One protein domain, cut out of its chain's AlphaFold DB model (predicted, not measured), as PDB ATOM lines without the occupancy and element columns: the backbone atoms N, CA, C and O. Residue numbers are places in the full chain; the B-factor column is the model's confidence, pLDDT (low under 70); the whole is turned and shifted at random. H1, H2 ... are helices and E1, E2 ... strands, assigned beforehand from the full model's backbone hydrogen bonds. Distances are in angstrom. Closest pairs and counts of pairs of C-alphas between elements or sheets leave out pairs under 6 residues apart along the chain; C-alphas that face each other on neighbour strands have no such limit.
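What this domain is: This is residues 2 to 65 of the 507 residues of an uncharacterized protein of Peniophora sp. CONT (UniProt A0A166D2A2). Three short helices, H1, H2 and H3, meet near their ends as the sides of a loose triangle, and the longest helix, H4, packs beside H3 with its last part sticking out. After H3 the chain passes through the small strand E1 and a loop before it folds back into H4. The printed part has 64 residues, with four named helices and one named strand in the order H1, H2, H3, E1, H4; the class is mostly helix. It is only just compact, close to loose, with a radius of gyration of the C-alphas of 12.8 A, and only just flat, with spans of 37 by 28 by 15 A.

How they stand to each other: Begin with H1, residues 2 to 12, and go on to H2, residues 14 to 22: the two touch only at the corner by their link, at a steep tilt of 55 degrees, opposite ways, and their closest C-alphas, those of Arg 10 and His 17, are 5.0 A apart. Next comes H3, residues 24 to 34, the hub, which touches the three other helices. H2 and H3 only just touch, and only at the corner, with 3 pairs of C-alphas within 8 A; they stand about perpendicular at 81 degrees, and their closest C-alphas are Val 20 and Leu 26, 5.8 A apart. H1 and H3 only just touch, only at their ends, again with 3 such pairs; look at C-alphas 3 and 34, the closest, 6.0 A apart. Beyond H3 you find E1, residues 37 to 39, which pairs with no named strand; its closest C-alpha to H3 is that of Leu 38, 6.1 A from that of Leu 32. Then H4, residues 48 to 63, touches H3 and runs the same way at a shallow tilt of 34 degrees, only just short of steep; the closest C-alphas, Tyr 28 and Leu 52, are 5.2 A apart. H4 is apart from H1, H2 and E1. In H2, H3 and H4 every O i to N i+4 pair is within hydrogen-bond range; in H1, 6 of 7 are.

Where its parts are: Find C-alpha 2 at (57.682, 42.745, 127.798); from there H1 runs 15.2 A to C-alpha 12. H2 measures 12.0 A from C-alpha 14 to 22, and H3 15.1 A from C-alpha 24, at (52.016, 37.771, 143.690), to 34. E1 covers 6.8 A from C-alpha 37 to 39. H4 runs 22.3 A from C-alpha 48 to C-alpha 63 at (73.242, 39.137, 137.350).

The domain as a whole: The two C-alphas farthest apart, those of Thr 12 and Ser 43, are 38.6 A from each other. The printed part has no cut and no long link; E1 to H4 is short, the others tight. Residues 60 to 65, of which 60 to 63 belong to H4, stand free. The mean pLDDT of the printed part is 86.6, and residues 2 to 11 are under 70.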
ATOM      1  N   LEU A   2      58.632  42.748 126.655       50.31
ATOM      2  CA  LEU A   2      57.682  42.745 127.798       50.31
ATOM      3  C   LEU A   2      58.166  43.526 129.039       50.31
ATOM      4  O   LEU A   2      57.433  44.362 129.552       50.31
ATOM      5  N   ALA A   3      59.410  43.333 129.493       51.91
ATOM      6  CA  ALA A   3      59.961  44.078 130.637       51.91
ATOM      7  C   ALA A   3      60.006  45.612 130.432       51.91
ATOM      8  O   ALA A   3      59.763  46.364 131.375       51.91
ATOM      9  N   ILE A   4      60.264  46.074 129.202       55.47
ATOM     10  CA  ILE A   4      60.292  47.497 128.821       55.47
ATOM     11  C   ILE A   4      58.859  48.041 128.773       55.47
ATOM     12  O   ILE A   4      58.566  49.055 129.407       55.47
ATOM     13  N   PHE A   5      57.948  47.307 128.128       60.41
ATOM     14  CA  PHE A   5      56.518  47.620 128.075       60.41
ATOM     15  C   PHE A   5      55.909  47.741 129.483       60.41
ATOM     16  O   PHE A   5      55.235  48.722 129.789       60.41
ATOM     17  N   PHE A   6      56.244  46.833 130.410       63.16
ATOM     18  CA  PHE A   6      55.832  46.963 131.814       63.16
ATOM     19  C   PHE A   6      56.461  48.153 132.536       63.16
ATOM     20  O   PHE A   6      55.830  48.707 133.434       63.16
ATOM     21  N   ARG A   7      57.678  48.572 132.178       63.53
ATOM     22  CA  ARG A   7      58.314  49.754 132.774       63.53
ATOM     23  C   ARG A   7      57.602  51.040 132.336       63.53
ATOM     24  O   ARG A   7      57.330  51.873 133.197       63.53
ATOM     25  N   ALA A   8      57.203  51.131 131.064       62.00
ATOM     26  CA  ALA A   8      56.354  52.204 130.538       62.00
ATOM     27  C   ALA A   8      54.939  52.180 131.157       62.00
ATOM     28  O   ALA A   8      54.508  53.163 131.761       62.00
ATOM     29  N   LEU A   9      54.251  51.031 131.135       61.22
ATOM     30  CA  LEU A   9      52.915  50.860 131.734       61.22
ATOM     31  C   LEU A   9      52.867  51.186 133.235       61.22
ATOM     32  O   LEU A   9      51.877  51.733 133.726       61.22
ATOM     33  N   ARG A  10      53.936  50.878 133.985       60.44
ATOM     34  CA  ARG A  10      54.052  51.227 135.413       60.44
ATOM     35  C   ARG A  10      54.186  52.727 135.664       60.44
ATOM     36  O   ARG A  10      53.935  53.132 136.799       60.44
ATOM     37  N   GLN A  11      54.592  53.510 134.665       64.44
ATOM     38  CA  GLN A  11      54.671  54.971 134.735       64.44
ATOM     39  C   GLN A  11      53.368  55.636 134.265       64.44
ATOM     40  O   GLN A  11      52.980  56.653 134.837       64.44
ATOM     41  N   THR A  12      52.655  55.049 133.297       77.25
ATOM     42  CA  THR A  12      51.419  55.628 132.740       77.25
ATOM     43  C   THR A  12      50.150  55.267 133.521       77.25
ATOM     44  O   THR A  12      49.269  56.114 133.660       77.25
ATOM     45  N   CYS A  13      50.038  54.058 134.092       88.12
ATOM     46  CA  CYS A  13      48.812  53.605 134.763       88.12
ATOM     47  C   CYS A  13      49.032  53.180 136.227       88.12
ATOM     48  O   CYS A  13      49.441  52.057 136.532       88.12
ATOM     49  N   LYS A  14      48.654  54.061 137.168       88.06
ATOM     50  CA  LYS A  14      48.715  53.792 138.622       88.06
ATOM     51  C   LYS A  14      47.868  52.585 139.052       88.06
ATOM     52  O   LYS A  14      48.274  51.859 139.955       88.06
ATOM     53  N   GLN A  15      46.718  52.355 138.410       89.50
ATOM     54  CA  GLN A  15      45.847  51.211 138.712       89.50
ATOM     55  C   GLN A  15      46.501  49.885 138.310       89.50
ATOM     56  O   GLN A  15      46.561  48.963 139.119       89.50
ATOM     57  N   LEU A  16      47.065  49.808 137.100       87.31
ATOM     58  CA  LEU A  16      47.777  48.620 136.629       87.31
ATOM     59  C   LEU A  16      49.054  48.369 137.439       87.31
ATOM     60  O   LEU A  16      49.336  47.228 137.801       87.31
ATOM     61  N   HIS A  17      49.790  49.430 137.796       88.00
ATOM     62  CA  HIS A  17      50.903  49.321 138.738       88.00
ATOM     63  C   HIS A  17      50.439  48.687 140.054       88.00
ATOM     64  O   HIS A  17      51.038  47.704 140.484       88.00
ATOM     65  N   SER A  18      49.370  49.223 140.658       93.00
ATOM     66  CA  SER A  18      48.803  48.720 141.912       93.00
ATOM     67  C   SER A  18      48.443  47.236 141.804       93.00
ATOM     68  O   SER A  18      48.967  46.449 142.590       93.00
ATOM     69  N   LEU A  19      47.685  46.849 140.769       94.06
ATOM     70  CA  LEU A  19      47.267  45.470 140.490       94.06
ATOM     71  C   LEU A  19      48.453  44.498 140.378       94.06
ATOM     72  O   LEU A  19      48.434  43.419 140.976       94.06
ATOM     73  N   VAL A  20      49.503  44.876 139.642       93.00
ATOM     74  CA  VAL A  20      50.723  44.061 139.533       93.00
ATOM     75  C   VAL A  20      51.436  43.989 140.885       93.00
ATOM     76  O   VAL A  20      51.834  42.906 141.305       93.00
ATOM     77  N   THR A  21      51.574  45.098 141.618       93.25
ATOM     78  CA  THR A  21      52.248  45.088 142.931       93.25
ATOM     79  C   THR A  21      51.481  44.351 144.029       93.25
ATOM     80  O   THR A  21      52.122  43.800 144.921       93.25
ATOM     81  N   SER A  22      50.148  44.287 143.964       96.19
ATOM     82  CA  SER A  22      49.320  43.569 144.941       96.19
ATOM     83  C   SER A  22      49.140  42.083 144.614       96.19
ATOM     84  O   SER A  22      48.795  41.310 145.502       96.19
ATOM     85  N   SER A  23      49.365  41.664 143.362       97.38
ATOM     86  CA  SER A  23      49.204  40.270 142.934       97.38
ATOM     87  C   SER A  23      50.545  39.548 142.784       97.38
ATOM     88  O   SER A  23      51.268  39.719 141.799       97.38
ATOM     89  N   THR A  24      50.852  38.672 143.742       97.50
ATOM     90  CA  THR A  24      52.016  37.771 143.690       97.50
ATOM     91  C   THR A  24      51.986  36.872 142.453       97.50
ATOM     92  O   THR A  24      53.027  36.640 141.843       97.50
ATOM     93  N   THR A  25      50.802  36.408 142.039       97.38
ATOM     94  CA  THR A  25      50.636  35.562 140.849       97.38
ATOM     95  C   THR A  25      50.991  36.308 139.571       97.38
ATOM     96  O   THR A  25      51.783  35.796 138.786       97.38
ATOM     97  N   LEU A  26      50.515  37.550 139.399       95.94
ATOM     98  CA  LEU A  26      50.927  38.368 138.254       95.94
ATOM     99  C   LEU A  26      52.438  38.623 138.286       95.94
ATOM    100  O   LEU A  26      53.109  38.408 137.282       95.94
ATOM    101  N   GLN A  27      53.013  38.990 139.438       96.25
ATOM    102  CA  GLN A  27      54.470  39.158 139.551       96.25
ATOM    103  C   GLN A  27      55.246  37.895 139.171       96.25
ATOM    104  O   GLN A  27      56.314  38.014 138.571       96.25
ATOM    105  N   TYR A  28      54.732  36.708 139.498       96.62
ATOM    106  CA  TYR A  28      55.350  35.441 139.132       96.62
ATOM    107  C   TYR A  28      55.285  35.175 137.627       96.62
ATOM    108  O   TYR A  28      56.338  35.015 137.011       96.62
ATOM    109  N   THR A  29      54.099  35.241 137.015       96.31
ATOM    110  CA  THR A  29      53.924  35.072 135.562       96.31
ATOM    111  C   THR A  29      54.770  36.069 134.765       96.31
ATOM    112  O   THR A  29      55.453  35.683 133.816       96.31
ATOM    113  N   LEU A  30      54.801  37.341 135.181       92.44
ATOM    114  CA  LEU A  30      55.624  38.362 134.527       92.44
ATOM    115  C   LEU A  30      57.125  38.110 134.711       92.44
ATOM    116  O   LEU A  30      57.898  38.330 133.781       92.44
ATOM    117  N   SER A  31      57.548  37.619 135.882       92.69
ATOM    118  CA  SER A  31      58.955  37.273 136.124       92.69
ATOM    119  C   SER A  31      59.394  36.062 135.298       92.69
ATOM    120  O   SER A  31      60.512  36.074 134.788       92.69
ATOM    121  N   LEU A  32      58.535  35.048 135.135       94.44
ATOM    122  CA  LEU A  32      58.785  33.893 134.264       94.44
ATOM    123  C   LEU A  32      59.000  34.342 132.813       94.44
ATOM    124  O   LEU A  32      60.064  34.087 132.248       94.44
ATOM    125  N   ALA A  33      58.044  35.095 132.258       91.25
ATOM    126  CA  ALA A  33      58.110  35.600 130.886       91.25
ATOM    127  C   ALA A  33      59.333  36.506 130.643       91.25
ATOM    128  O   ALA A  33      60.004  36.382 129.622       91.25
ATOM    129  N   ALA A  34      59.671  37.381 131.599       86.88
ATOM    130  CA  ALA A  34      60.841  38.257 131.501       86.88
ATOM    131  C   ALA A  34      62.192  37.519 131.580       86.88
ATOM    132  O   ALA A  34      63.203  38.086 131.178       86.88
ATOM    133  N   ASN A  35      62.224  36.283 132.095       87.75
ATOM    134  CA  ASN A  35      63.437  35.462 132.218       87.75
ATOM    135  C   ASN A  35      63.507  34.311 131.199       87.75
ATOM    136  O   ASN A  35      64.423  33.490 131.296       87.75
ATOM    137  N   GLY A  36      62.526  34.207 130.295       90.44
ATOM    138  CA  GLY A  36      62.430  33.099 129.348       90.44
ATOM    139  C   GLY A  36      62.153  31.746 129.997       90.44
ATOM    140  O   GLY A  36      62.622  30.726 129.497       90.44
ATOM    141  N   MET A  37      61.435  31.724 131.123       93.19
ATOM    142  CA  MET A  37      61.193  30.523 131.929       93.19
ATOM    143  C   MET A  37      59.725  30.082 131.869       93.19
ATOM    144  O   MET A  37      58.820  30.902 131.716       93.19
ATOM    145  N   LEU A  38      59.493  28.786 132.058       95.12
ATOM    146  CA  LEU A  38      58.188  28.155 132.247       95.12
ATOM    147  C   LEU A  38      58.006  27.745 133.719       95.12
ATOM    148  O   LEU A  38      58.989  27.502 134.428       95.12
ATOM    149  N   ASP A  39      56.753  27.688 134.177       96.31
ATOM    150  CA  ASP A  39      56.403  27.220 135.525       96.31
ATOM    151  C   ASP A  39      56.619  25.703 135.642       96.31
ATOM    152  O   ASP A  39      56.309  24.946 134.722       96.31
ATOM    153  N   GLY A  40      57.175  25.259 136.768       94.12
ATOM    154  CA  GLY A  40      57.412  23.844 137.048       94.12
ATOM    155  C   GLY A  40      56.144  23.082 137.466       94.12
ATOM    156  O   GLY A  40      55.130  23.699 137.800       94.12
ATOM    157  N   PRO A  41      56.189  21.740 137.548       93.38
ATOM    158  CA  PRO A  41      55.032  20.916 137.891       93.38
ATOM    159  C   PRO A  41      54.364  21.322 139.212       93.38
ATOM    160  O   PRO A  41      55.033  21.677 140.188       93.38
ATOM    161  N   SER A  42      53.036  21.221 139.269       92.38
ATOM    162  CA  SER A  42      52.237  21.508 140.473       92.38
ATOM    163  C   SER A  42      52.444  20.495 141.607       92.38
ATOM    164  O   SER A  42      52.099  20.786 142.747       92.38
ATOM    165  N   SER A  43      53.055  19.340 141.321       92.69
ATOM    166  CA  SER A  43      53.456  18.337 142.317       92.69
ATOM    167  C   SER A  43      54.545  18.823 143.279       92.69
ATOM    168  O   SER A  43      54.723  18.231 144.340       92.69
ATOM    169  N   ILE A  44      55.266  19.898 142.939       92.00
ATOM    170  CA  ILE A  44      56.243  20.531 143.829       92.00
ATOM    171  C   ILE A  44      55.481  21.455 144.799       92.00
ATOM    172  O   ILE A  44      54.910  22.452 144.335       92.00
ATOM    173  N   PRO A  45      55.485  21.177 146.122       93.88
ATOM    174  CA  PRO A  45      54.634  21.840 147.114       93.88
ATOM    175  C   PRO A  45      55.187  23.216 147.522       93.88
ATOM    176  O   PRO A  45      55.543  23.452 148.671       93.88
ATOM    177  N   LEU A  46      55.282  24.123 146.549       95.12
ATOM    178  CA  LEU A  46      55.723  25.506 146.719       95.12
ATOM    179  C   LEU A  46      54.611  26.459 146.297       95.12
ATOM    180  O   LEU A  46      54.107  26.384 145.171       95.12
ATOM    181  N   THR A  47      54.290  27.400 147.179       96.38
ATOM    182  CA  THR A  47      53.389  28.517 146.894       96.38
ATOM    183  C   THR A  47      53.956  29.418 145.796       96.38
ATOM    184  O   THR A  47      55.167  29.504 145.571       96.38
ATOM    185  N   THR A  48      53.086  30.181 145.136       97.50
ATOM    186  CA  THR A  48      53.491  31.165 144.119       97.50
ATOM    187  C   THR A  48      54.465  32.220 144.667       97.50
ATOM    188  O   THR A  48      55.318  32.713 143.930       97.50
ATOM    189  N   ALA A  49      54.383  32.540 145.965       97.38
ATOM    190  CA  ALA A  49      55.317  33.441 146.637       97.38
ATOM    191  C   ALA A  49      56.730  32.841 146.734       97.38
ATOM    192  O   ALA A  49      57.706  33.516 146.404       97.38
ATOM    193  N   GLU A  50      56.842  31.568 147.116       96.19
ATOM    194  CA  GLU A  50      58.122  30.853 147.189       96.19
ATOM    195  C   GLU A  50      58.724  30.643 145.794       96.19
ATOM    196  O   GLU A  50      59.905  30.924 145.588       96.19
ATOM    197  N   ARG A  51      57.912  30.254 144.797       96.06
ATOM    198  CA  ARG A  51      58.367  30.128 143.398       96.06
ATOM    199  C   ARG A  51      58.913  31.453 142.847       96.06
ATOM    200  O   ARG A  51      59.965  31.462 142.202       96.06
ATOM    201  N   LEU A  52      58.255  32.576 143.153       96.50
ATOM    202  CA  LEU A  52      58.729  33.922 142.813       96.50
ATOM    203  C   LEU A  52      60.014  34.304 143.564       96.50
ATOM    204  O   LEU A  52      60.909  34.902 142.965       96.50
ATOM    205  N   ALA A  53      60.138  33.953 144.847       95.25
ATOM    206  CA  ALA A  53      61.351  34.200 145.627       95.25
ATOM    207  C   ALA A  53      62.558  33.418 145.074       95.25
ATOM    208  O   ALA A  53      63.635  33.995 144.900       95.25
ATOM    209  N   LEU A  54      62.370  32.144 144.712       93.12
ATOM    210  CA  LEU A  54      63.397  31.314 144.071       93.12
ATOM    211  C   LEU A  54      63.823  31.889 142.713       93.12
ATOM    212  O   LEU A  54      65.017  32.028 142.456       93.12
ATOM    213  N   LEU A  55      62.864  32.289 141.870       93.00
ATOM    214  CA  LEU A  55      63.150  32.883 140.561       93.00
ATOM    215  C   LEU A  55      63.903  34.220 140.683       93.00
ATOM    216  O   LEU A  55      64.882  34.443 139.970       93.00
ATOM    217  N   ARG A  56      63.510  35.084 141.630       92.44
ATOM    218  CA  ARG A  56      64.228  36.335 141.944       92.44
ATOM    219  C   ARG A  56      65.649  36.071 142.441       92.44
ATOM    220  O   ARG A  56      66.571  36.746 141.994       92.44
ATOM    221  N   THR A  57      65.828  35.079 143.314       90.12
ATOM    222  CA  THR A  57      67.144  34.667 143.835       90.12
ATOM    223  C   THR A  57      68.047  34.164 142.711       90.12
ATOM    224  O   THR A  57      69.192  34.597 142.601       90.12
ATOM    225  N   ARG A  58      67.519  33.312 141.822       87.94
ATOM    226  CA  ARG A  58      68.219  32.816 140.631       87.94
ATOM    227  C   ARG A  58      68.633  33.955 139.695       87.94
ATOM    228  O   ARG A  58      69.784  34.001 139.276       87.94
ATOM    229  N   HIS A  59      67.718  34.870 139.378       86.69
ATOM    230  CA  HIS A  59      67.993  36.016 138.506       86.69
ATOM    231  C   HIS A  59      69.040  36.969 139.109       86.69
ATOM    232  O   HIS A  59      69.937  37.419 138.398       86.69
ATOM    233  N   ALA A  60      68.975  37.232 140.420       86.06
ATOM    234  CA  ALA A  60      70.002  38.001 141.118       86.06
ATOM    235  C   ALA A  60      71.375  37.314 141.030       86.06
ATOM    236  O   ALA A  60      72.339  37.959 140.633       86.06
ATOM    237  N   ALA A  61      71.443  36.005 141.307       83.50
ATOM    238  CA  ALA A  61      72.692  35.249 141.285       83.50
ATOM    239  C   ALA A  61      73.366  35.215 139.901       83.50
ATOM    240  O   ALA A  61      74.588  35.333 139.828       83.50
ATOM    241  N   TRP A  62      72.585  35.110 138.817       81.75
ATOM    242  CA  TRP A  62      73.104  35.263 137.452       81.75
ATOM    243  C   TRP A  62      73.613  36.688 137.193       81.75
ATOM    244  O   TRP A  62      74.733  36.842 136.715       81.75
ATOM    245  N   ARG A  63      72.847  37.729 137.561       80.19
ATOM    246  CA  ARG A  63      73.242  39.137 137.350       80.19
ATOM    247  C   ARG A  63      74.501  39.559 138.108       80.19
ATOM    248  O   ARG A  63      75.202  40.444 137.637       80.19
ATOM    249  N   THR A  64      74.778  38.982 139.275       81.62
ATOM    250  CA  THR A  64      75.979  39.305 140.068       81.62
ATOM    251  C   THR A  64      77.104  38.286 139.914       81.62
ATOM    252  O   THR A  64      78.101  38.402 140.623       81.62
ATOM    253  N   LEU A  65      76.928  37.257 139.071       77.06
ATOM    254  CA  LEU A  65      77.796  36.073 139.002       77.06
ATOM    255  C   LEU A  65      78.174  35.519 140.384       77.06
ATOM    256  O   LEU A  65      79.267  34.992 140.595       77.06
TER     257      LEU A  65